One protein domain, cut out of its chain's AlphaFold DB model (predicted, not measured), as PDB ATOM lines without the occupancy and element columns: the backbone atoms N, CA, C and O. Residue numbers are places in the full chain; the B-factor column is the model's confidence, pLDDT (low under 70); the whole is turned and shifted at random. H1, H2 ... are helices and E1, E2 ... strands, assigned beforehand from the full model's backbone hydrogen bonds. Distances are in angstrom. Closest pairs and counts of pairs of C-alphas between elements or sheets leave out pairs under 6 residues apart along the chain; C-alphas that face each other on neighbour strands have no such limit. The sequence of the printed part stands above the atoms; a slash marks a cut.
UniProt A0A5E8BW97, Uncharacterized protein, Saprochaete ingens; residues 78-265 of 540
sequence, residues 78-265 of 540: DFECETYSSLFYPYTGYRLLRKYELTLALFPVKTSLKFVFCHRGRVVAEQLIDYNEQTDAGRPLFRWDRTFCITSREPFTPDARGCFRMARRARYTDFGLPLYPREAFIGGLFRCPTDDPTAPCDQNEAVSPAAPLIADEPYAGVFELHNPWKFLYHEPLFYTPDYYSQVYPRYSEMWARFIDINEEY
ATOM      1  N   ASP A  78     101.022 205.312 190.076       92.06
ATOM      2  CA  ASP A  78      99.616 205.410 189.709       92.06
ATOM      3  C   ASP A  78      99.523 205.604 188.197       92.06
ATOM      4  O   ASP A  78     100.296 206.370 187.608       92.06
ATOM      5  N   PHE A  79      98.579 204.920 187.553       91.56
ATOM      6  CA  PHE A  79      98.484 204.919 186.094       91.56
ATOM      7  C   PHE A  79      98.268 206.337 185.543       91.56
ATOM      8  O   PHE A  79      98.766 206.689 184.473       91.56
ATOM      9  N   GLU A  80      97.564 207.197 186.289       94.31
ATOM     10  CA  GLU A  80      97.355 208.590 185.913       94.31
ATOM     11  C   GLU A  80      98.663 209.371 185.856       94.31
ATOM     12  O   GLU A  80      98.736 210.381 185.164       94.31
ATOM     13  N   CYS A  81      99.716 208.907 186.520       94.00
ATOM     14  CA  CYS A  81     101.024 209.539 186.509       94.00
ATOM     15  C   CYS A  81     101.974 208.944 185.461       94.00
ATOM     16  O   CYS A  81     103.055 209.495 185.259       94.00
ATOM     17  N   GLU A  82     101.603 207.857 184.776       91.31
ATOM     18  CA  GLU A  82     102.434 207.222 183.746       91.31
ATOM     19  C   GLU A  82     102.507 208.079 182.474       91.31
ATOM     20  O   GLU A  82     101.593 208.090 181.648       91.31
ATOM     21  N   THR A  83     103.606 208.812 182.306       88.62
ATOM     22  CA  THR A  83     103.893 209.646 181.127       88.62
ATOM     23  C   THR A  83     105.102 209.083 180.386       88.62
ATOM     24  O   THR A  83     105.851 208.279 180.935       88.62
ATOM     25  N   TYR A  84     105.375 209.538 179.160       82.75
ATOM     26  CA  TYR A  84     106.595 209.119 178.456       82.75
ATOM     27  C   TYR A  84     107.874 209.411 179.268       82.75
ATOM     28  O   TYR A  84     108.804 208.606 179.301       82.75
ATOM     29  N   SER A  85     107.901 210.538 179.992       79.94
ATOM     30  CA  SER A  85     109.004 210.889 180.893       79.94
ATOM     31  C   SER A  85     109.115 209.982 182.119       79.94
ATOM     32  O   SER A  85     110.202 209.900 182.694       79.94
ATOM     33  N   SER A  86     108.038 209.289 182.511       84.75
ATOM     34  CA  SER A  86     108.043 208.509 183.746       84.75
ATOM     35  C   SER A  86     108.817 207.200 183.679       84.75
ATOM     36  O   SER A  86     109.084 206.601 184.716       84.75
ATOM     37  N   LEU A  87     109.249 206.801 182.477       83.00
ATOM     38  CA  LEU A  87     110.130 205.653 182.276       83.00
ATOM     39  C   LEU A  87     111.449 205.786 183.055       83.00
ATOM     40  O   LEU A  87     111.994 204.787 183.507       83.00
ATOM     41  N   PHE A  88     111.963 207.011 183.201       83.81
ATOM     42  CA  PHE A  88     113.253 207.262 183.853       83.81
ATOM     43  C   PHE A  88     113.118 207.819 185.271       83.81
ATOM     44  O   PHE A  88     113.959 207.529 186.119       83.81
ATOM     45  N   TYR A  89     112.089 208.631 185.523       88.00
ATOM     46  CA  TYR A  89     111.870 209.291 186.809       88.00
ATOM     47  C   TYR A  89     110.378 209.369 187.125       88.00
ATOM     48  O   TYR A  89     109.618 209.774 186.251       88.00
ATOM     49  N   PRO A  90     109.934 209.064 188.355       90.56
ATOM     50  CA  PRO A  90     108.526 209.174 188.712       90.56
ATOM     51  C   PRO A  90     107.981 210.584 188.453       90.56
ATOM     52  O   PRO A  90     108.504 211.569 188.976       90.56
ATOM     53  N   TYR A  91     106.916 210.665 187.658       92.69
ATOM     54  CA  TYR A  91     106.387 211.927 187.146       92.69
ATOM     55  C   TYR A  91     105.875 212.850 188.259       92.69
ATOM     56  O   TYR A  91     105.100 212.429 189.125       92.69
ATOM     57  N   THR A  92     106.277 214.119 188.201       93.31
ATOM     58  CA  THR A  92     105.739 215.208 189.023       93.31
ATOM     59  C   THR A  92     105.191 216.327 188.139       93.31
ATOM     60  O   THR A  92     105.927 216.914 187.349       93.31
ATOM     61  N   GLY A  93     103.903 216.644 188.281       94.56
ATOM     62  CA  GLY A  93     103.228 217.670 187.483       94.56
ATOM     63  C   GLY A  93     101.721 217.450 187.354       94.56
ATOM     64  O   GLY A  93     101.166 216.489 187.883       94.56
ATOM     65  N   TYR A  94     101.046 218.336 186.625       96.00
ATOM     66  CA  TYR A  94      99.619 218.224 186.323       96.00
ATOM     67  C   TYR A  94      99.381 217.372 185.086       96.00
ATOM     68  O   TYR A  94     100.117 217.455 184.102       96.00
ATOM     69  N   ARG A  95      98.316 216.583 185.096       95.69
ATOM     70  CA  ARG A  95      97.881 215.817 183.935       95.69
ATOM     71  C   ARG A  95      96.375 215.893 183.794       95.69
ATOM     72  O   ARG A  95      95.638 215.917 184.776       95.69
ATOM     73  N   LEU A  96      95.919 215.927 182.553       95.44
ATOM     74  CA  LEU A  96      94.514 215.911 182.215       95.44
ATOM     75  C   LEU A  96      94.193 214.647 181.434       95.44
ATOM     76  O   LEU A  96      94.743 214.405 180.359       95.44
ATOM     77  N   LEU A  97      93.270 213.868 181.978       95.31
ATOM     78  CA  LEU A  97      92.768 212.648 181.377       95.31
ATOM     79  C   LEU A  97      91.289 212.817 181.051       95.31
ATOM     80  O   LEU A  97      90.542 213.510 181.744       95.31
ATOM     81  N   ARG A  98      90.844 212.143 180.003       93.38
ATOM     82  CA  ARG A  98      89.440 211.941 179.698       93.38
ATOM     83  C   ARG A  98      89.053 210.534 180.116       93.38
ATOM     84  O   ARG A  98      89.645 209.561 179.671       93.38
ATOM     85  N   LYS A  99      88.034 210.426 180.953       93.56
ATOM     86  CA  LYS A  99      87.490 209.162 181.431       93.56
ATOM     87  C   LYS A  99      86.207 208.845 180.672       93.56
ATOM     88  O   LYS A  99      85.295 209.665 180.619       93.56
ATOM     89  N   TYR A 100      86.129 207.648 180.112       91.69
ATOM     90  CA  TYR A 100      84.931 207.083 179.507       91.69
ATOM     91  C   TYR A 100      84.430 205.952 180.393       91.69
ATOM     92  O   TYR A 100      85.141 204.983 180.641       91.69
ATOM     93  N   GLU A 101      83.200 206.064 180.864       92.12
ATOM     94  CA  GLU A 101      82.504 205.015 181.590       92.12
ATOM     95  C   GLU A 101      81.500 204.346 180.651       92.12
ATOM     96  O   GLU A 101      80.514 204.949 180.223       92.12
ATOM     97  N   LEU A 102      81.781 203.086 180.327       89.50
ATOM     98  CA  LEU A 102      81.019 202.251 179.411       89.50
ATOM     99  C   LEU A 102      80.220 201.236 180.223       89.50
ATOM    100  O   LEU A 102      80.797 200.377 180.891       89.50
ATOM    101  N   THR A 103      78.891 201.310 180.144       88.69
ATOM    102  CA  THR A 103      78.003 200.340 180.799       88.69
ATOM    103  C   THR A 103      77.403 199.389 179.763       88.69
ATOM    104  O   THR A 103      76.677 199.828 178.868       88.69
ATOM    105  N   LEU A 104      77.671 198.082 179.888       81.88
ATOM    106  CA  LEU A 104      77.225 197.046 178.937       81.88
ATOM    107  C   LEU A 104      75.704 196.981 178.772       81.88
ATOM    108  O   LEU A 104      75.222 196.607 177.708       81.88
ATOM    109  N   ALA A 105      74.952 197.322 179.819       77.19
ATOM    110  CA  ALA A 105      73.507 197.132 179.837       77.19
ATOM    111  C   ALA A 105      72.749 198.060 178.867       77.19
ATOM    112  O   ALA A 105      71.656 197.697 178.443       77.19
ATOM    113  N   LEU A 106      73.291 199.237 178.511       65.81
ATOM    114  CA  LEU A 106      72.537 200.263 177.764       65.81
ATOM    115  C   LEU A 106      73.374 201.157 176.821       65.81
ATOM    116  O   LEU A 106      72.823 202.082 176.231       65.81
ATOM    117  N   PHE A 107      74.689 200.949 176.692       67.44
ATOM    118  CA  PHE A 107      75.600 201.831 175.939       67.44
ATOM    119  C   PHE A 107      75.646 203.336 176.318       67.44
ATOM    120  O   PHE A 107      76.184 204.093 175.504       67.44
ATOM    121  N   PRO A 108      75.180 203.855 177.481       69.06
ATOM    122  CA  PRO A 108      75.489 205.239 177.806       69.06
ATOM    123  C   PRO A 108      76.993 205.323 178.059       69.06
ATOM    124  O   PRO A 108      77.514 204.712 178.996       69.06
ATOM    125  N   VAL A 109      77.690 206.059 177.200       79.62
ATOM    126  CA  VAL A 109      79.073 206.447 177.443       79.62
ATOM    127  C   VAL A 109      79.011 207.717 178.269       79.62
ATOM    128  O   VAL A 109      78.689 208.784 177.751       79.62
ATOM    129  N   LYS A 110      79.269 207.604 179.571       88.19
ATOM    130  CA  LYS A 110      79.489 208.796 180.390       88.19
ATOM    131  C   LYS A 110      80.922 209.239 180.167       88.19
ATOM    132  O   LYS A 110      81.842 208.441 180.335       88.19
ATOM    133  N   THR A 111      81.116 210.496 179.804       87.88
ATOM    134  CA  THR A 111      82.453 211.078 179.705       87.88
ATOM    135  C   THR A 111      82.670 212.029 180.874       87.88
ATOM    136  O   THR A 111      81.776 212.784 181.252       87.88
ATOM    137  N   SER A 112      83.864 212.019 181.445       91.75
ATOM    138  CA  SER A 112      84.324 213.018 182.411       91.75
ATOM    139  C   SER A 112      85.765 213.419 182.106       91.75
ATOM    140  O   SER A 112      86.484 212.705 181.404       91.75
ATOM    141  N   LEU A 113      86.193 214.589 182.577       92.12
ATOM    142  CA  LEU A 113      87.617 214.903 182.687       92.12
ATOM    143  C   LEU A 113      88.091 214.594 184.090       92.12
ATOM    144  O   LEU A 113      87.397 214.870 185.064       92.12
ATOM    145  N   LYS A 114      89.313 214.097 184.178       94.06
ATOM    146  CA  LYS A 114      90.047 213.945 185.416       94.06
ATOM    147  C   LYS A 114      91.282 214.834 185.331       94.06
ATOM    148  O   LYS A 114      92.161 214.587 184.508       94.06
ATOM    149  N   PHE A 115      91.316 215.890 186.132       94.94
ATOM    150  CA  PHE A 115      92.490 216.744 186.287       94.94
ATOM    151  C   PHE A 115      93.233 216.299 187.540       94.94
ATOM    152  O   PHE A 115      92.665 216.325 188.628       94.94
ATOM    153  N   VAL A 116      94.465 215.832 187.384       95.56
ATOM    154  CA  VAL A 116      95.266 215.278 188.478       95.56
ATOM    155  C   VAL A 116      96.556 216.057 188.640       95.56
ATOM    156  O   VAL A 116      97.113 216.567 187.668       95.56
ATOM    157  N   PHE A 117      97.057 216.103 189.867       95.75
ATOM    158  CA  PHE A 117      98.434 216.461 190.154       95.75
ATOM    159  C   PHE A 117      99.162 215.233 190.691       95.75
ATOM    160  O   PHE A 117      98.743 214.608 191.670       95.75
ATOM    161  N   CYS A 118     100.256 214.899 190.024       95.00
ATOM    162  CA  CYS A 118     101.137 213.806 190.373       95.00
ATOM    163  C   CYS A 118     102.341 214.336 191.141       95.00
ATOM    164  O   CYS A 118     102.953 215.326 190.737       95.00
ATOM    165  N   HIS A 119     102.721 213.651 192.214       93.25
ATOM    166  CA  HIS A 119     103.974 213.879 192.913       93.25
ATOM    167  C   HIS A 119     104.736 212.566 193.011       93.25
ATOM    168  O   HIS A 119     104.271 211.616 193.638       93.25
ATOM    169  N   ARG A 120     105.913 212.509 192.377       91.75
ATOM    170  CA  ARG A 120     106.769 211.314 192.344       91.75
ATOM    171  C   ARG A 120     106.005 210.047 191.940       91.75
ATOM    172  O   ARG A 120     106.155 208.998 192.557       91.75
ATOM    173  N   GLY A 121     105.182 210.149 190.899       91.88
ATOM    174  CA  GLY A 121     104.424 209.020 190.365       91.88
ATOM    175  C   GLY A 121     103.147 208.657 191.130       91.88
ATOM    176  O   GLY A 121     102.507 207.683 190.758       91.88
ATOM    177  N   ARG A 122     102.745 209.415 192.156       93.19
ATOM    178  CA  ARG A 122     101.474 209.196 192.866       93.19
ATOM    179  C   ARG A 122     100.505 210.346 192.658       93.19
ATOM    180  O   ARG A 122     100.931 211.502 192.639       93.19
ATOM    181  N   VAL A 123      99.218 210.045 192.534       93.88
ATOM    182  CA  VAL A 123      98.151 211.047 192.491       93.88
ATOM    183  C   VAL A 123      97.939 211.572 193.902       93.88
ATOM    184  O   VAL A 123      97.399 210.879 194.756       93.88
ATOM    185  N   VAL A 124      98.357 212.812 194.137       94.44
ATOM    186  CA  VAL A 124      98.228 213.468 195.452       94.44
ATOM    187  C   VAL A 124      97.051 214.434 195.507       94.44
ATOM    188  O   VAL A 124      96.617 214.878 196.570       94.44
ATOM    189  N   ALA A 125      96.536 214.817 194.339       94.44
ATOM    190  CA  ALA A 125      95.360 215.653 194.240       94.44
ATOM    191  C   ALA A 125      94.641 215.403 192.916       94.44
ATOM    192  O   ALA A 125      95.269 215.224 191.873       94.44
ATOM    193  N   GLU A 126      93.313 215.414 192.953       94.38
ATOM    194  CA  GLU A 126      92.491 215.212 191.768       94.38
ATOM    195  C   GLU A 126      91.212 216.043 191.819       94.38
ATOM    196  O   GLU A 126      90.674 216.351 192.884       94.38
ATOM    197  N   GLN A 127      90.716 216.385 190.636       93.38
ATOM    198  CA  GLN A 127      89.394 216.935 190.417       93.38
ATOM    199  C   GLN A 127      88.733 216.174 189.266       93.38
ATOM    200  O   GLN A 127      89.249 216.135 188.145       93.38
ATOM    201  N   LEU A 128      87.571 215.583 189.542       92.19
ATOM    202  CA  LEU A 128      86.717 214.984 188.522       92.19
ATOM    203  C   LEU A 128      85.696 216.015 188.040       92.19
ATOM    204  O   LEU A 128      85.073 216.712 188.838       92.19
ATOM    205  N   ILE A 129      85.528 216.102 186.728       88.75
ATOM    206  CA  ILE A 129      84.608 217.022 186.071       88.75
ATOM    207  C   ILE A 129      83.691 216.205 185.180       88.75
ATOM    208  O   ILE A 129      84.102 215.696 184.136       88.75
ATOM    209  N   ASP A 130      82.437 216.087 185.592       84.56
ATOM    210  CA  ASP A 130      81.434 215.358 184.831       84.56
ATOM    211  C   ASP A 130      80.953 216.190 183.633       84.56
ATOM    212  O   ASP A 130      80.538 217.337 183.782       84.56
ATOM    213  N   TYR A 131      80.964 215.605 182.426       76.12
ATOM    214  CA  TYR A 131      80.372 216.238 181.233       76.12
ATOM    215  C   TYR A 131      78.849 216.081 181.156       76.12
ATOM    216  O   TYR A 131      78.225 216.575 180.218       76.12
ATOM    217  N   ASN A 132      78.241 215.388 182.123       61.38
ATOM    218  CA  ASN A 132      76.802 215.121 182.136       61.38
ATOM    219  C   ASN A 132      75.957 216.372 182.438       61.38
ATOM    220  O   ASN A 132      74.735 216.319 182.301       61.38
ATOM    221  N   GLU A 133      76.578 217.495 182.805       53.47
ATOM    222  CA  GLU A 133      75.926 218.803 182.804       53.47
ATOM    223  C   GLU A 133      75.718 219.250 181.357       53.47
ATOM    224  O   GLU A 133      76.572 219.912 180.777       53.47
ATOM    225  N   GLN A 134      74.602 218.792 180.775       44.81
ATOM    226  CA  GLN A 134      73.908 219.363 179.617       44.81
ATOM    227  C   GLN A 134      74.799 220.268 178.764       44.81
ATOM    228  O   GLN A 134      74.702 221.495 178.778       44.81
ATOM    229  N   THR A 135      75.676 219.644 177.982       46.22
ATOM    230  CA  THR A 135      76.142 220.295 176.769       46.22
ATOM    231  C   THR A 135      74.898 220.473 175.910       46.22
ATOM    232  O   THR A 135      74.414 219.520 175.302       46.22
ATOM    233  N   ASP A 136      74.339 221.688 175.917       49.66
ATOM    234  CA  ASP A 136      73.454 222.176 174.862       49.66
ATOM    235  C   ASP A 136      73.943 221.571 173.540       49.66
ATOM    236  O   ASP A 136      75.125 221.716 173.207       49.66
ATOM    237  N   ALA A 137      73.071 220.810 172.876       49.81
ATOM    238  CA  ALA A 137      73.351 219.789 171.864       49.81
ATOM    239  C   ALA A 137      74.250 220.233 170.683       49.81
ATOM    240  O   ALA A 137      73.793 220.367 169.549       49.81
ATOM    241  N   GLY A 138      75.544 220.437 170.934       55.72
ATOM    242  CA  GLY A 138      76.496 220.949 169.947       55.72
ATOM    243  C   GLY A 138      77.738 221.653 170.505       55.72
ATOM    244  O   GLY A 138      78.615 222.008 169.721       55.72
ATOM    245  N   ARG A 139      77.861 221.868 171.824       56.47
ATOM    246  CA  ARG A 139      79.092 222.447 172.396       56.47
ATOM    247  C   ARG A 139      80.252 221.438 172.396       56.47
ATOM    248  O   ARG A 139      80.016 220.240 172.557       56.47
ATOM    249  N   PRO A 140      81.503 221.905 172.213       58.88
ATOM    250  CA  PRO A 140      82.671 221.036 172.161       58.88
ATOM    251  C   PRO A 140      82.800 220.209 173.439       58.88
ATOM    252  O   PRO A 140      82.586 220.696 174.548       58.88
ATOM    253  N   LEU A 141      83.228 218.958 173.265       65.56
ATOM    254  CA  LEU A 141      83.449 217.968 174.323       65.56
ATOM    255  C   LEU A 141      84.589 218.351 175.284       65.56
ATOM    256  O   LEU A 141      85.018 217.517 176.064       65.56
ATOM    257  N   PHE A 142      85.153 219.555 175.160       80.19
ATOM    258  CA  PHE A 142      86.219 220.113 175.979       80.19
ATOM    259  C   PHE A 142      86.093 221.640 175.996       80.19
ATOM    260  O   PHE A 142      86.078 222.267 174.936       80.19
ATOM    261  N   ARG A 143      86.009 222.237 177.188       85.75
ATOM    262  CA  ARG A 143      85.890 223.688 177.379       85.75
ATOM    263  C   ARG A 143      87.195 224.257 177.922       85.75
ATOM    264  O   ARG A 143      87.532 224.011 179.076       85.75
ATOM    265  N   TRP A 144      87.917 224.990 177.074       88.62
ATOM    266  CA  TRP A 144      89.171 225.668 177.433       88.62
ATOM    267  C   TRP A 144      88.940 226.859 178.370       88.62
ATOM    268  O   TRP A 144      89.763 227.137 179.229       88.62
ATOM    269  N   ASP A 145      87.775 227.495 178.279       86.56
ATOM    270  CA  ASP A 145      87.364 228.645 179.087       86.56
ATOM    271  C   ASP A 145      86.972 228.297 180.535       86.56
ATOM    272  O   ASP A 145      86.541 229.167 181.290       86.56
ATOM    273  N   ARG A 146      87.079 227.025 180.936       88.06
ATOM    274  CA  ARG A 146      86.680 226.561 182.267       88.06
ATOM    275  C   ARG A 146      87.831 226.699 183.268       88.06
ATOM    276  O   ARG A 146      88.976 226.383 182.957       88.06
ATOM    277  N   THR A 147      87.497 227.079 184.499       92.31
ATOM    278  CA  THR A 147      88.415 227.023 185.644       92.31
ATOM    279  C   THR A 147      88.315 225.664 186.349       92.31
ATOM    280  O   THR A 147      87.224 225.139 186.584       92.31
ATOM    281  N   PHE A 148      89.469 225.098 186.688       91.94
ATOM    282  CA  PHE A 148      89.678 223.809 187.345       91.94
ATOM    283  C   PHE A 148      90.202 224.078 188.753       91.94
ATOM    284  O   PHE A 148      91.245 224.700 188.893       91.94
ATOM    285  N   CYS A 149      89.513 223.636 189.799       93.62
ATOM    286  CA  CYS A 149      89.903 223.890 191.182       93.62
ATOM    287  C   CYS A 149      90.143 222.586 191.935       93.62
ATOM    288  O   CYS A 149      89.221 221.813 192.201       93.62
ATOM    289  N   ILE A 150      91.395 222.371 192.320       92.94
ATOM    290  CA  ILE A 150      91.807 221.265 193.174       92.94
ATOM    291  C   ILE A 150      91.729 221.749 194.621       92.94
ATOM    292  O   ILE A 150      92.520 222.588 195.055       92.94
ATOM    293  N   THR A 151      90.763 221.217 195.367       87.69
ATOM    294  CA  THR A 151      90.546 221.551 196.784       87.69
ATOM    295  C   THR A 151      91.279 220.611 197.736       87.69
ATOM    296  O   THR A 151      91.532 220.988 198.883       87.69
ATOM    297  N   SER A 152      91.632 219.404 197.275       82.25
ATOM    298  CA  SER A 152      92.342 218.420 198.092       82.25
ATOM    299  C   SER A 152      93.722 218.942 198.482       82.25
ATOM    300  O   SER A 152      94.458 219.486 197.657       82.25
ATOM    301  N   ARG A 153      94.060 218.782 199.761       70.62
ATOM    302  CA  ARG A 153      95.354 219.154 200.320       70.62
ATOM    303  C   ARG A 153      96.002 217.902 200.873       70.62
ATOM    304  O   ARG A 153      95.679 217.490 201.986       70.62
ATOM    305  N   GLU A 154      96.961 217.360 200.141       82.06
ATOM    306  CA  GLU A 154      97.921 216.472 200.770       82.06
ATOM    307  C   GLU A 154      98.969 217.288 201.540       82.06
ATOM    308  O   GLU A 154      99.387 218.374 201.109       82.06
ATOM    309  N   PRO A 155      99.377 216.821 202.732       73.06
ATOM    310  CA  PRO A 155     100.530 217.397 203.397       73.06
ATOM    311  C   PRO A 155     101.742 217.249 202.463       73.06
ATOM    312  O   PRO A 155     101.908 216.223 201.815       73.06
ATOM    313  N   PHE A 156     102.585 218.283 202.392       80.44
ATOM    314  CA  PHE A 156     103.822 218.341 201.588       80.44
ATOM    315  C   PHE A 156     103.698 218.668 200.089       80.44
ATOM    316  O   PHE A 156     104.730 218.820 199.441       80.44
ATOM    317  N   THR A 157     102.497 218.892 199.546       82.69
ATOM    318  CA  THR A 157     102.311 219.300 198.135       82.69
ATOM    319  C   THR A 157     101.494 220.597 198.015       82.69
ATOM    320  O   THR A 157     100.415 220.612 197.424       82.69
ATOM    321  N   PRO A 158     101.978 221.727 198.577       78.00
ATOM    322  CA  PRO A 158     101.222 222.984 198.595       78.00
ATOM    323  C   PRO A 158     100.879 223.493 197.190       78.00
ATOM    324  O   PRO A 158      99.818 224.084 196.999       78.00
ATOM    325  N   ASP A 159     101.739 223.209 196.213       80.62
ATOM    326  CA  ASP A 159     101.558 223.651 194.833       80.62
ATOM    327  C   ASP A 159     100.370 222.953 194.156       80.62
ATOM    328  O   ASP A 159      99.710 223.557 193.315       80.62
ATOM    329  N   ALA A 160     100.026 221.729 194.579       88.00
ATOM    330  CA  ALA A 160      98.954 220.921 193.993       88.00
ATOM    331  C   ALA A 160      97.566 221.564 194.135       88.00
ATOM    332  O   ALA A 160      96.704 221.387 193.273       88.00
ATOM    333  N   ARG A 161      97.349 222.314 195.221       91.94
ATOM    334  CA  ARG A 161      96.080 222.982 195.514       91.94
ATOM    335  C   ARG A 161      95.970 224.280 194.726       91.94
ATOM    336  O   ARG A 161      96.938 225.034 194.646       91.94
ATOM    337  N   GLY A 162      94.765 224.588 194.262       94.56
ATOM    338  CA  GLY A 162      94.412 225.903 193.737       94.56
ATOM    339  C   GLY A 162      93.418 225.828 192.592       94.56
ATOM    340  O   GLY A 162      93.000 224.742 192.186       94.56
ATOM    341  N   CYS A 163      93.049 226.999 192.083       96.19
ATOM    342  CA  CYS A 163      92.288 227.124 190.849       96.19
ATOM    343  C   CYS A 163      93.220 227.406 189.671       96.19
ATOM    344  O   CYS A 163      94.182 228.168 189.782       96.19
ATOM    345  N   PHE A 164      92.920 226.786 188.540       96.25
ATOM    346  CA  PHE A 164      93.729 226.791 187.339       96.25
ATOM    347  C   PHE A 164      92.861 227.017 186.111       96.25
ATOM    348  O   PHE A 164      91.727 226.547 186.039       96.25
ATOM    349  N   ARG A 165      93.424 227.673 185.106       95.69
ATOM    350  CA  ARG A 165      92.832 227.842 183.785       95.69
ATOM    351  C   ARG A 165      93.812 227.353 182.731       95.69
ATOM    352  O   ARG A 165      95.021 227.544 182.858       95.69
ATOM    353  N   MET A 166      93.296 226.696 181.703       95.75
ATOM    354  CA  MET A 166      94.095 226.276 180.557       95.75
ATOM    355  C   MET A 166      93.830 227.210 179.388       95.75
ATOM    356  O   MET A 166      92.694 227.617 179.175       95.75
ATOM    357  N   ALA A 167      94.857 227.501 178.602       96.06
ATOM    358  CA  ALA A 167      94.689 228.246 177.364       96.06
ATOM    359  C   ALA A 167      95.637 227.730 176.295       96.06
ATOM    360  O   ALA A 167      96.800 227.424 176.562       96.06
ATOM    361  N   ARG A 168      95.137 227.616 175.071       95.56
ATOM    362  CA  ARG A 168      95.908 227.168 173.915       95.56
ATOM    363  C   ARG A 168      96.649 228.319 173.289       95.56
ATOM    364  O   ARG A 168      96.175 229.444 173.291       95.56
ATOM    365  N   ARG A 169      97.743 228.001 172.609       95.00
ATOM    366  CA  ARG A 169      98.371 228.902 171.641       95.00
ATOM    367  C   ARG A 169      97.398 229.222 170.506       95.00
ATOM    368  O   ARG A 169      96.669 228.339 170.053       95.00
ATOM    369  N   ALA A 170      97.531 230.414 169.928       93.12
ATOM    370  CA  ALA A 170      96.729 230.888 168.795       93.12
ATOM    371  C   ALA A 170      96.603 229.891 167.624       93.12
ATOM    372  O   ALA A 170      95.573 229.800 166.974       93.12
ATOM    373  N   ARG A 171      97.642 229.089 167.343       91.81
ATOM    374  CA  ARG A 171      97.598 228.099 166.248       91.81
ATOM    375  C   ARG A 171      96.644 226.923 166.498       91.81
ATOM    376  O   ARG A 171      96.365 226.187 165.559       91.81
ATOM    377  N   TYR A 172      96.207 226.718 167.740       92.25
ATOM    378  CA  TYR A 172      95.390 225.582 168.161       92.25
ATOM    379  C   TYR A 172      93.968 225.963 168.581       92.25
ATOM    380  O   TYR A 172      93.177 225.070 168.880       92.25
ATOM    381  N   THR A 173      93.615 227.250 168.580       90.50
ATOM    382  CA  THR A 173      92.283 227.722 168.995       90.50
ATOM    383  C   THR A 173      91.163 227.199 168.099       90.50
ATOM    384  O   THR A 173      90.093 226.842 168.590       90.50
ATOM    385  N   ASP A 174      91.451 227.035 166.806       85.62
ATOM    386  CA  ASP A 174      90.509 226.528 165.800       85.62
ATOM    387  C   ASP A 174      90.249 225.009 165.914       85.62
ATOM    388  O   ASP A 174      89.339 224.475 165.276       85.62
ATOM    389  N   PHE A 175      91.042 224.274 166.704       80.94
ATOM    390  CA  PHE A 175      90.898 222.823 166.835       80.94
ATOM    391  C   PHE A 175      89.771 222.497 167.819       80.94
ATOM    392  O   PHE A 175      89.927 222.626 169.031       80.94
ATOM    393  N   GLY A 176      88.627 222.043 167.301       75.69
ATOM    394  CA  GLY A 176      87.474 221.650 168.124       75.69
ATOM    395  C   GLY A 176      87.663 220.345 168.913       75.69
ATOM    396  O   GLY A 176      86.890 220.063 169.828       75.69
ATOM    397  N   LEU A 177      88.681 219.545 168.577       77.56
ATOM    398  CA  LEU A 177      89.012 218.291 169.254       77.56
ATOM    399  C   LEU A 177      90.376 218.408 169.947       77.56
ATOM    400  O   LEU A 177      91.325 218.868 169.311       77.56
ATOM    401  N   PRO A 178      90.521 217.939 171.200       81.25
ATOM    402  CA  PRO A 178      91.791 217.965 171.920       81.25
ATOM    403  C   PRO A 178      92.718 216.809 171.495       81.25
ATOM    404  O   PRO A 178      93.295 216.135 172.337       81.25
ATOM    405  N   LEU A 179      92.823 216.543 170.191       83.62
ATOM    406  CA  LEU A 179      93.723 215.536 169.633       83.62
ATOM    407  C   LEU A 179      94.847 216.251 168.900       83.62
ATOM    408  O   LEU A 179      94.645 216.826 167.830       83.62
ATOM    409  N   TYR A 180      96.032 216.209 169.490       90.19
ATOM    410  CA  TYR A 180      97.206 216.892 168.974       90.19
ATOM    411  C   TYR A 180      98.342 215.897 168.733       90.19
ATOM    412  O   TYR A 180      98.323 214.796 169.287       90.19
ATOM    413  N   PRO A 181      99.339 216.254 167.904       90.94
ATOM    414  CA  PRO A 181     100.554 215.462 167.803       90.94
ATOM    415  C   PRO A 181     101.173 215.275 169.190       90.94
ATOM    416  O   PRO A 181     101.238 216.230 169.962       90.94
ATOM    417  N   ARG A 182     101.626 214.055 169.485       90.19
ATOM    418  CA  ARG A 182     102.331 213.722 170.727       90.19
ATOM    419  C   ARG A 182     103.440 214.739 171.001       90.19
ATOM    420  O   ARG A 182     104.137 215.147 170.074       90.19
ATOM    421  N   GLU A 183     103.613 215.089 172.273       90.00
ATOM    422  CA  GLU A 183     104.649 216.003 172.767       90.00
ATOM    423  C   GLU A 183     104.569 217.426 172.194       90.00
ATOM    424  O   GLU A 183     105.426 218.251 172.502       90.00
ATOM    425  N   ALA A 184     103.541 217.773 171.412       92.69
ATOM    426  CA  ALA A 184     103.387 219.132 170.914       92.69
ATOM    427  C   ALA A 184     103.076 220.107 172.057       92.69
ATOM    428  O   ALA A 184     102.241 219.839 172.921       92.69
ATOM    429  N   PHE A 185     103.705 221.281 172.026       94.12
ATOM    430  CA  PHE A 185     103.409 222.371 172.952       94.12
ATOM    431  C   PHE A 185     102.112 223.080 172.563       94.12
ATOM    432  O   PHE A 185     102.102 223.885 171.624       94.12
ATOM    433  N   ILE A 186     101.029 222.762 173.273       95.44
ATOM    434  CA  ILE A 186      99.656 223.169 172.946       95.44
ATOM    435  C   ILE A 186      99.301 224.522 173.531       95.44
ATOM    436  O   ILE A 186      98.606 225.306 172.885       95.44
ATOM    437  N   GLY A 187      99.768 224.812 174.739       96.12
ATOM    438  CA  GLY A 187      99.229 225.918 175.510       96.12
ATOM    439  C   GLY A 187      99.905 226.096 176.856       96.12
ATOM    440  O   GLY A 187     101.007 225.614 177.067       96.12
ATOM    441  N   GLY A 188      99.227 226.760 177.776       96.56
ATOM    442  CA  GLY A 188      99.673 226.966 179.142       96.56
ATOM    443  C   GLY A 188      98.621 226.544 180.151       96.56
ATOM    444  O   GLY A 188      97.421 226.637 179.888       96.56
ATOM    445  N   LEU A 189      99.092 226.112 181.313       97.06
ATOM    446  CA  LEU A 189      98.324 226.057 182.545       97.06
ATOM    447  C   LEU A 189      98.661 227.307 183.364       97.06
ATOM    448  O   LEU A 189      99.835 227.597 183.607       97.06
ATOM    449  N   PHE A 190      97.636 228.024 183.798       97.25
ATOM    450  CA  PHE A 190      97.738 229.262 184.559       97.25
ATOM    451  C   PHE A 190      97.045 229.085 185.899       97.25
ATOM    452  O   PHE A 190      95.947 228.540 185.957       97.25
ATOM    453  N   ARG A 191      97.674 229.536 186.978       96.94
ATOM    454  CA  ARG A 191      97.096 229.554 188.317       96.94
ATOM    455  C   ARG A 191      96.328 230.860 188.514       96.94
ATOM    456  O   ARG A 191      96.841 231.944 188.235       96.94
ATOM    457  N   CYS A 192      95.099 230.744 188.995       97.31
ATOM    458  CA  CYS A 192      94.247 231.877 189.322       97.31
ATOM    459  C   CYS A 192      94.748 232.578 190.601       97.31
ATOM    460  O   CYS A 192      95.344 231.924 191.462       97.31
ATOM    461  N   PRO A 193      94.495 233.890 190.765       96.00
ATOM    462  CA  PRO A 193      94.944 234.648 191.939       96.00
ATOM    463  C   PRO A 193      94.296 234.171 193.247       96.00
ATOM    464  O   PRO A 193      94.848 234.360 194.329       96.00
ATOM    465  N   THR A 194      93.120 233.553 193.147       95.00
ATOM    466  CA  THR A 194      92.322 233.067 194.271       95.00
ATOM    467  C   THR A 194      91.982 231.592 194.088       95.00
ATOM    468  O   THR A 194      91.675 231.151 192.983       95.00
ATOM    469  N   ASP A 195      91.948 230.846 195.194       93.19
ATOM    470  CA  ASP A 195      91.490 229.447 195.235       93.19
ATOM    471  C   ASP A 195      89.947 229.320 195.224       93.19
ATOM    472  O   ASP A 195      89.413 228.218 195.355       93.19
ATOM    473  N   ASP A 196      89.223 230.439 195.132       91.50
ATOM    474  CA  ASP A 196      87.764 230.459 195.056       91.50
ATOM    475  C   ASP A 196      87.309 230.112 193.624       91.50
ATOM    476  O   ASP A 196      87.619 230.868 192.699       91.50
ATOM    477  N   PRO A 197      86.560 229.011 193.414       87.81
ATOM    478  CA  PRO A 197      86.071 228.619 192.092       87.81
ATOM    479  C   PRO A 197      85.092 229.623 191.471       87.81
ATOM    480  O   PRO A 197      84.836 229.546 190.270       87.81
ATOM    481  N   THR A 198      84.517 230.525 192.269       89.38
ATOM    482  CA  THR A 198      83.578 231.555 191.801       89.38
ATOM    483  C   THR A 198      84.266 232.855 191.405       89.38
ATOM    484  O   THR A 198      83.666 233.681 190.714       89.38
ATOM    485  N   ALA A 199      85.520 233.043 191.816       90.94
ATOM    486  CA  ALA A 199      86.263 234.246 191.502       90.94
ATOM    487  C   ALA A 199      86.675 234.267 190.020       90.94
ATOM    488  O   ALA A 199      87.050 233.232 189.454       90.94
ATOM    489  N   PRO A 200      86.623 235.443 189.375       88.69
ATOM    490  CA  PRO A 200      86.985 235.570 187.975       88.69
ATOM    491  C   PRO A 200      88.473 235.253 187.772       88.69
ATOM    492  O   PRO A 200      89.346 235.752 188.482       88.69
ATOM    493  N   CYS A 201      88.749 234.399 186.790       94.00
ATOM    494  CA  CYS A 201      90.093 234.018 186.355       94.00
ATOM    495  C   CYS A 201      90.239 234.318 184.857       94.00
ATOM    496  O   CYS A 201      90.540 233.442 184.050       94.00
ATOM    497  N   ASP A 202      89.883 235.543 184.481       93.50
ATOM    498  CA  ASP A 202      89.761 236.054 183.112       93.50
ATOM    499  C   ASP A 202      90.737 237.201 182.809       93.50
ATOM    500  O   ASP A 202      90.921 237.559 181.653       93.50
ATOM    501  N   GLN A 203      91.424 237.755 183.807       94.56
ATOM    502  CA  GLN A 203      92.427 238.800 183.595       94.56
ATOM    503  C   GLN A 203      93.820 238.200 183.381       94.56
ATOM    504  O   GLN A 203      94.372 237.560 184.280       94.56
ATOM    505  N   ASN A 204      94.410 238.450 182.207       93.50
ATOM    506  CA  ASN A 204      95.759 237.999 181.846       93.50
ATOM    507  C   ASN A 204      96.829 238.469 182.848       93.50
ATOM    508  O   ASN A 204      97.784 237.748 183.117       93.50
ATOM    509  N   GLU A 205      96.675 239.665 183.419       93.69
ATOM    510  CA  GLU A 205      97.636 240.250 184.358       93.69
ATOM    511  C   GLU A 205      97.531 239.672 185.775       93.69
ATOM    512  O   GLU A 205      98.474 239.790 186.558       93.69
ATOM    513  N   ALA A 206      96.383 239.083 186.123       94.25
ATOM    514  CA  ALA A 206      96.106 238.585 187.468       94.25
ATOM    515  C   ALA A 206      96.504 237.114 187.658       94.25
ATOM    516  O   ALA A 206      96.644 236.651 188.792       94.25
ATOM    517  N   VAL A 207      96.668 236.368 186.566       96.31
ATOM    518  CA  VAL A 207      97.066 234.960 186.607       96.31
ATOM    519  C   VAL A 207      98.584 234.804 186.644       96.31
ATOM    520  O   VAL A 207      99.330 235.623 186.112       96.31
ATOM    521  N   SER A 208      99.056 233.708 187.231       96.69
ATOM    522  CA  SER A 208     100.467 233.321 187.174       96.69
ATOM    523  C   SER A 208     100.655 232.066 186.318       96.69
ATOM    524  O   SER A 208      99.822 231.160 186.357       96.69
ATOM    525  N   PRO A 209     101.724 231.971 185.509       96.19
ATOM    526  CA  PRO A 209     101.993 230.758 184.750       96.19
ATOM    527  C   PRO A 209     102.344 229.613 185.704       96.19
ATOM    528  O   PRO A 209     103.260 229.733 186.510       96.19
ATOM    529  N   ALA A 210     101.628 228.493 185.603       94.94
ATOM    530  CA  ALA A 210     101.949 227.288 186.360       94.94
ATOM    531  C   ALA A 210     102.952 226.426 185.584       94.94
ATOM    532  O   ALA A 210     104.022 226.106 186.092       94.94
ATOM    533  N   ALA A 211     102.618 226.066 184.341       95.44
ATOM    534  CA  ALA A 211     103.468 225.241 183.484       95.44
ATOM    535  C   ALA A 211     102.976 225.243 182.024       95.44
ATOM    536  O   ALA A 211     101.788 225.468 181.778       95.44
ATOM    537  N   PRO A 212     103.845 224.953 181.039       96.00
ATOM    538  CA  PRO A 212     103.415 224.732 179.668       96.00
ATOM    539  C   PRO A 212     102.599 223.438 179.574       96.00
ATOM    540  O   PRO A 212     102.878 222.454 180.258       96.00
ATOM    541  N   LEU A 213     101.602 223.437 178.696       95.81
ATOM    542  CA  LEU A 213     100.724 222.305 178.440       95.81
ATOM    543  C   LEU A 213     101.189 221.560 177.186       95.81
ATOM    544  O   LEU A 213     101.204 222.118 176.083       95.81
ATOM    545  N   ILE A 214     101.566 220.300 177.365       95.38
ATOM    546  CA  ILE A 214     102.086 219.417 176.324       95.38
ATOM    547  C   ILE A 214     101.038 218.353 176.003       95.38
ATOM    548  O   ILE A 214     100.381 217.830 176.900       95.38
ATOM    549  N   ALA A 215     100.872 218.038 174.721       94.94
ATOM    550  CA  ALA A 215     100.020 216.942 174.281       94.94
ATOM    551  C   ALA A 215     100.584 215.591 174.733       94.94
ATOM    552  O   ALA A 215     101.752 215.278 174.490       94.94
ATOM    553  N   ASP A 216      99.734 214.795 175.366       93.81
ATOM    554  CA  ASP A 216     100.082 213.461 175.840       93.81
ATOM    555  C   ASP A 216      99.945 212.407 174.724       93.81
ATOM    556  O   ASP A 216      99.617 212.705 173.573       93.81
ATOM    557  N   GLU A 217     100.228 211.153 175.059       90.31
ATOM    558  CA  GLU A 217     100.127 210.003 174.175       90.31
ATOM    559  C   GLU A 217      98.744 209.344 174.301       90.31
ATOM    560  O   GLU A 217      98.555 208.513 175.187       90.31
ATOM    561  N   PRO A 218      97.770 209.599 173.407       87.38
ATOM    562  CA  PRO A 218      96.410 209.061 173.566       87.38
ATOM    563  C   PRO A 218      96.371 207.520 173.586       87.38
ATOM    564  O   PRO A 218      95.484 206.902 174.173       87.38
ATOM    565  N   TYR A 219      97.368 206.869 172.978       85.19
ATOM    566  CA  TYR A 219      97.508 205.413 172.976       85.19
ATOM    567  C   TYR A 219      98.057 204.831 174.292       85.19
ATOM    568  O   TYR A 219      98.024 203.612 174.452       85.19
ATOM    569  N   ALA A 220      98.543 205.662 175.219       87.69
ATOM    570  CA  ALA A 220      98.923 205.258 176.575       87.69
ATOM    571  C   ALA A 220      97.706 205.143 177.515       87.69
ATOM    572  O   ALA A 220      97.858 205.012 178.725       87.69
ATOM    573  N   GLY A 221      96.487 205.200 176.967       89.44
ATOM    574  CA  GLY A 221      95.271 205.052 177.746       89.44
ATOM    575  C   GLY A 221      95.108 203.672 178.386       89.44
ATOM    576  O   GLY A 221      95.512 202.646 177.831       89.44
ATOM    577  N   VAL A 222      94.463 203.656 179.549       91.12
ATOM    578  CA  VAL A 222      94.313 202.469 180.402       91.12
ATOM    579  C   VAL A 222      92.851 202.052 180.472       91.12
ATOM    580  O   VAL A 222      91.954 202.884 180.608       91.12
ATOM    581  N   PHE A 223      92.613 200.743 180.378       92.06
ATOM    582  CA  PHE A 223      91.300 200.138 180.575       92.06
ATOM    583  C   PHE A 223      91.221 199.505 181.962       92.06
ATOM    584  O   PHE A 223      92.021 198.629 182.293       92.06
ATOM    585  N   GLU A 224      90.214 199.891 182.733       92.12
ATOM    586  CA  GLU A 224      89.907 199.308 184.033       92.12
ATOM    587  C   GLU A 224      88.557 198.597 183.971       92.12
ATOM    588  O   GLU A 224      87.530 199.167 183.592       92.12
ATOM    589  N   LEU A 225      88.549 197.332 184.380       90.81
ATOM    590  CA  LEU A 225      87.316 196.593 184.595       90.81
ATOM    591  C   LEU A 225      86.856 196.845 186.032       90.81
ATOM    592  O   LEU A 225      87.374 196.232 186.961       90.81
ATOM    593  N   HIS A 226      85.894 197.749 186.220       87.50
ATOM    594  CA  HIS A 226      85.381 198.047 187.558       87.50
ATOM    595  C   HIS A 226      84.444 196.937 188.053       87.50
ATOM    596  O   HIS A 226      84.482 196.538 189.212       87.50
ATOM    597  N   ASN A 227      83.606 196.416 187.156       90.06
ATOM    598  CA  ASN A 227      82.827 195.196 187.346       90.06
ATOM    599  C   ASN A 227      82.482 194.603 185.963       90.06
ATOM    600  O   ASN A 227      82.687 195.287 184.959       90.06
ATOM    601  N   PRO A 228      81.933 193.376 185.864       89.94
ATOM    602  CA  PRO A 228      81.647 192.733 184.575       89.94
ATOM    603  C   PRO A 228      80.763 193.543 183.616       89.94
ATOM    604  O   PRO A 228      80.741 193.255 182.425       89.94
ATOM    605  N   TRP A 229      80.041 194.547 184.119       90.31
ATOM    606  CA  TRP A 229      79.099 195.371 183.364       90.31
ATOM    607  C   TRP A 229      79.573 196.809 183.145       90.31
ATOM    608  O   TRP A 229      78.897 197.551 182.428       90.31
ATOM    609  N   LYS A 230      80.699 197.211 183.744       90.88
ATOM    610  CA  LYS A 230      81.208 198.584 183.741       90.88
ATOM    611  C   LYS A 230      82.707 198.602 183.462       90.88
ATOM    612  O   LYS A 230      83.513 198.153 184.280       90.88
ATOM    613  N   PHE A 231      83.060 199.202 182.332       91.88
ATOM    614  CA  PHE A 231      84.438 199.441 181.916       91.88
ATOM    615  C   PHE A 231      84.742 200.928 182.030       91.88
ATOM    616  O   PHE A 231      83.921 201.765 181.648       91.88
ATOM    617  N   LEU A 232      85.921 201.251 182.543       93.50
ATOM    618  CA  LEU A 232      86.466 202.597 182.524       93.50
ATOM    619  C   LEU A 232      87.624 202.618 181.532       93.50
ATOM    620  O   LEU A 232      88.480 201.740 181.561       93.50
ATOM    621  N   TYR A 233      87.640 203.599 180.642       93.81
ATOM    622  CA  TYR A 233      88.780 203.876 179.780       93.81
ATOM    623  C   TYR A 233      89.285 205.280 180.083       93.81
ATOM    624  O   TYR A 233      88.508 206.232 180.040       93.81
ATOM    625  N   HIS A 234      90.566 205.403 180.405       94.00
ATOM    626  CA  HIS A 234      91.216 206.679 180.680       94.00
ATOM    627  C   HIS A 234      92.133 207.024 179.510       94.00
ATOM    628  O   HIS A 234      93.116 206.333 179.273       94.00
ATOM    629  N   GLU A 235      91.799 208.072 178.768       94.38
ATOM    630  CA  GLU A 235      92.563 208.608 177.643       94.38
ATOM    631  C   GLU A 235      93.345 209.845 178.114       94.38
ATOM    632  O   GLU A 235      92.728 210.855 178.463       94.38
ATOM    633  N   PRO A 236      94.682 209.813 178.153       95.00
ATOM    634  CA  PRO A 236      95.460 210.992 178.502       95.00
ATOM    635  C   PRO A 236      95.394 212.027 177.369       95.00
ATOM    636  O   PRO A 236      95.519 211.688 176.191       95.00
ATOM    637  N   LEU A 237      95.177 213.295 177.726       94.38
ATOM    638  CA  LEU A 237      95.070 214.398 176.767       94.38
ATOM    639  C   LEU A 237      96.295 215.306 176.829       94.38
ATOM    640  O   LEU A 237      96.928 215.583 175.810       94.38
ATOM    641  N   PHE A 238      96.624 215.766 178.036       95.50
ATOM    642  CA  PHE A 238      97.695 216.728 178.255       95.50
ATOM    643  C   PHE A 238      98.446 216.453 179.545       95.50
ATOM    644  O   PHE A 238      97.867 215.970 180.518       95.50
ATOM    645  N   TYR A 239      99.701 216.874 179.582       95.88
ATOM    646  CA  TYR A 239     100.503 216.904 180.794       95.88
ATOM    647  C   TYR A 239     101.382 218.154 180.826       95.88
ATOM    648  O   TYR A 239     101.659 218.778 179.799       95.88
ATOM    649  N   THR A 240     101.812 218.539 182.020       95.69
ATOM    650  CA  THR A 240     102.840 219.564 182.206       95.69
ATOM    651  C   THR A 240     104.197 218.883 182.302       95.69
ATOM    652  O   THR A 240     104.307 217.886 183.007       95.69
ATOM    653  N   PRO A 241     105.253 219.367 181.643       93.06
ATOM    654  CA  PRO A 241     106.536 218.694 181.714       93.06
ATOM    655  C   PRO A 241     107.095 218.757 183.137       93.06
ATOM    656  O   PRO A 241     107.117 219.817 183.762       93.06
ATOM    657  N   ASP A 242     107.566 217.608 183.619       88.25
ATOM    658  CA  ASP A 242     108.323 217.510 184.865       88.25
ATOM    659  C   ASP A 242     109.656 218.268 184.727       88.25
ATOM    660  O   ASP A 242     110.231 218.352 183.638       88.25
ATOM    661  N   TYR A 243     110.191 218.754 185.844       80.00
ATOM    662  CA  TYR A 243     111.553 219.266 185.955       80.00
ATOM    663  C   TYR A 243     112.607 218.273 185.429       80.00
ATOM    664  O   TYR A 243     113.648 218.682 184.919       80.00
ATOM    665  N   TYR A 244     112.337 216.966 185.520       81.12
ATOM    666  CA  TYR A 244     113.215 215.911 184.998       81.12
ATOM    667  C   TYR A 244     112.894 215.469 183.562       81.12
ATOM    668  O   TYR A 244     113.497 214.516 183.062       81.12
ATOM    669  N   SER A 245     111.958 216.134 182.878       80.06
ATOM    670  CA  SER A 245     111.605 215.789 181.501       80.06
ATOM    671  C   SER A 245     112.810 215.954 180.577       80.06
ATOM    672  O   SER A 245     113.338 217.047 180.421       80.06
ATOM    673  N   GLN A 246     113.240 214.888 179.899       73.88
ATOM    674  CA  GLN A 246     114.340 214.984 178.929       73.88
ATOM    675  C   GLN A 246     113.962 215.822 177.699       73.88
ATOM    676  O   GLN A 246     114.831 216.431 177.079       73.88
ATOM    677  N   VAL A 247     112.669 215.855 177.362       74.81
ATOM    678  CA  VAL A 247     112.129 216.601 176.215       74.81
ATOM    679  C   VAL A 247     112.017 218.091 176.548       74.81
ATOM    680  O   VAL A 247     112.313 218.940 175.711       74.81
ATOM    681  N   TYR A 248     111.663 218.410 177.797       79.88
ATOM    682  CA  TYR A 248     111.451 219.778 178.273       79.88
ATOM    683  C   TYR A 248     112.174 220.041 179.606       79.88
ATOM    684  O   TYR A 248     111.525 220.381 180.595       79.88
ATOM    685  N   PRO A 249     113.515 219.909 179.658       62.16
ATOM    686  CA  PRO A 249     114.258 219.822 180.919       62.16
ATOM    687  C   PRO A 249     114.211 221.097 181.748       62.16
ATOM    688  O   PRO A 249     114.440 221.039 182.952       62.16
ATOM    689  N   ARG A 250     113.927 222.247 181.123       77.19
ATOM    690  CA  ARG A 250     113.657 223.538 181.767       77.19
ATOM    691  C   ARG A 250     112.850 224.392 180.805       77.19
ATOM    692  O   ARG A 250     113.289 224.609 179.677       77.19
ATOM    693  N   TYR A 251     111.721 224.917 181.252       80.69
ATOM    694  CA  TYR A 251     111.000 225.947 180.516       80.69
ATOM    695  C   TYR A 251     111.145 227.292 181.227       80.69
ATOM    696  O   TYR A 251     111.206 227.377 182.450       80.69
ATOM    697  N   SER A 252     111.241 228.351 180.433       88.25
ATOM    698  CA  SER A 252     111.186 229.732 180.905       88.25
ATOM    699  C   SER A 252     109.736 230.191 180.906       88.25
ATOM    700  O   SER A 252     109.050 229.948 179.921       88.25
ATOM    701  N   GLU A 253     109.284 230.925 181.923       90.06
ATOM    702  CA  GLU A 253     107.939 231.529 181.953       90.06
ATOM    703  C   GLU A 253     107.659 232.486 180.778       90.06
ATOM    704  O   GLU A 253     106.519 232.888 180.568       90.06
ATOM    705  N   MET A 254     108.661 232.830 179.955       91.06
ATOM    706  CA  MET A 254     108.449 233.643 178.752       91.06
ATOM    707  C   MET A 254     107.433 233.045 177.777       91.06
ATOM    708  O   MET A 254     106.788 233.815 177.070       91.06
ATOM    709  N   TRP A 255     107.234 231.720 177.756       92.38
ATOM    710  CA  TRP A 255     106.192 231.103 176.923       92.38
ATOM    711  C   TRP A 255     104.796 231.669 177.226       92.38
ATOM    712  O   TRP A 255     103.972 231.777 176.320       92.38
ATOM    713  N   ALA A 256     104.549 232.067 178.478       95.38
ATOM    714  CA  ALA A 256     103.250 232.523 178.955       95.38
ATOM    715  C   ALA A 256     102.847 233.875 178.367       95.38
ATOM    716  O   ALA A 256     101.667 234.131 178.179       95.38
ATOM    717  N   ARG A 257     103.820 234.715 177.989       94.50
ATOM    718  CA  ARG A 257     103.571 236.044 177.402       94.50
ATOM    719  C   ARG A 257     102.918 235.995 176.021       94.50
ATOM    720  O   ARG A 257     102.471 237.020 175.525       94.50
ATOM    721  N   PHE A 258     102.915 234.825 175.387       92.94
ATOM    722  CA  PHE A 258     102.387 234.619 174.037       92.94
ATOM    723  C   PHE A 258     101.067 233.851 174.027       92.94
ATOM    724  O   PHE A 258     100.619 233.408 172.966       92.94
ATOM    725  N   ILE A 259     100.485 233.631 175.203       95.62
ATOM    726  CA  ILE A 259      99.240 232.901 175.374       95.62
ATOM    727  C   ILE A 259      98.282 233.819 176.117       95.62
ATOM    728  O   ILE A 259      98.571 234.245 177.230       95.62
ATOM    729  N   ASP A 260      97.153 234.104 175.483       95.94
ATOM    730  CA  ASP A 260      96.045 234.806 176.114       95.94
ATOM    731  C   ASP A 260      95.168 233.778 176.839       95.94
ATOM    732  O   ASP A 260      94.762 232.783 176.229       95.94
ATOM    733  N   ILE A 261      94.873 233.985 178.125       95.81
ATOM    734  CA  ILE A 261      94.089 233.026 178.920       95.81
ATOM    735  C   ILE A 261      92.628 232.906 178.485       95.81
ATOM    736  O   ILE A 261      91.970 231.901 178.780       95.81
ATOM    737  N   ASN A 262      92.115 233.921 177.795       95.44
ATOM    738  CA  ASN A 262      90.791 233.921 177.186       95.44
ATOM    739  C   ASN A 262      90.828 233.435 175.735       95.44
ATOM    740  O   ASN A 262      89.783 233.339 175.101       95.44
ATOM    741  N   GLU A 263      92.013 233.089 175.223       93.81
ATOM    742  CA  GLU A 263      92.247 232.721 173.827       93.81
ATOM    743  C   GLU A 263      91.803 233.811 172.829       93.81
ATOM    744  O   GLU A 263      91.511 233.527 171.664       93.81
ATOM    745  N   GLU A 264      91.786 235.072 173.272       93.88
ATOM    746  CA  GLU A 264      91.424 236.242 172.469       93.88
ATOM    747  C   GLU A 264      92.624 236.723 171.647       93.88
ATOM    748  O   GLU A 264      93.288 237.714 171.940       93.88
ATOM    749  N   TYR A 265      92.929 235.982 170.584       91.50
ATOM    750  CA  TYR A 265      94.005 236.340 169.667       91.50
ATOM    751  C   TYR A 265      93.508 237.256 168.552       91.50
ATOM    752  O   TYR A 265      92.530 236.949 167.869       91.50
TER     753      TYR A 265
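Overview. This is residues 78 to 265 of the 540 residues of an uncharacterized protein of Saprochaete ingens (UniProt A0A5E8BW97). What shape do these coordinates make? One strongly twisted sheet comes round into a small, uneven, nearly closed barrel of E1, E2, E3, E4, E5, E6, E7 and E9. One end of E1, E2 and E9, with E8, makes a long arm reaching away from it, and H2 covers E6 and E7. What is it built of? The printed part has 188 residues with two named helices and nine named strands: along the chain H1 comes first, the nine strands follow by their numbers, and H2 comes last; the sheet is branched, with E9 the strand that has three neighbours and its neighbour pairs antiparallel, and the class is mostly strand, with under half of the residues in named elements. How large is it? It is compact, with a radius of gyration of the C-alphas of 16.4 A and spans of 50 by 42 by 34 A.

Arrangement. Which strand has three neighbours? E9, residues 230 to 239, has antiparallel E1, residues 93 to 103, on one side, with N 98 and O 235 within hydrogen-bond range at 2.8 A. On the other side are E8, residues 222 to 227, a hairpin with E9 (N 224 and O 232, 2.8 A), and E7, residues 208 to 215, beside residues 238 to 239 (N 214 and O 239, 2.9 A). How does the sheet go on? E1, E2, residues 109 to 119, and E3, residues 122 to 130, make a meander of hairpins, each strand the antiparallel neighbour of the one before, with N 97 and O 114 at 2.9 A and N 115 and O 127 at 2.9 A; E3 bends by 66 degrees at residue 125. E4, residues 147 to 150, E5, residues 162 to 168, E6, residues 185 to 191, and E7 make another, with N 148 and O 164, N 165 and O 190, and N 189 and O 211 each at 2.8 A. The closest C-alphas of edge strands E3 and E4, Gln 127 and Ile 150, are 5.7 A apart. Where are the helices? H2, residues 253 to 258, is on the sheet at a height of 8.3 A, only just over E6 and E7 with 3 C-alphas on each, and its closest C-alphas with E7 are Ala 256 and Pro 209, 6.2 A apart. H1, residues 84 to 87, is not on the sheet and is too short for an O i to N i+4 pair; H2 has 0 of 2 such pairs within range, but 3 of 3 O i to N i+3 pairs.

Along the chain. Which elements are longest? E1 spans 31.3 A, E2 30.2 A, E9 26.8 A, E3 22.5 A and E7 20.8 A. Where are the anchor points? H1 begins at C-alpha 84, (106.595, 209.119, 178.456), and H2 ends at C-alpha 258, (102.387, 234.619, 174.037).

Size, cuts and confidence. How far does it reach? The two C-alphas farthest apart, those of Ala 105 and Met 254, are 50.5 A apart, and residues 133 to 138 stand free. Is anything cut, long or uncertain? The printed part has no cut, and the links E3 to E4, E4 to E5, E5 to E6, E6 to E7 and E9 to H2 are long. The mean pLDDT of the printed part is 87.9, with residues 106 to 108, 132 to 141 and 249 under 70.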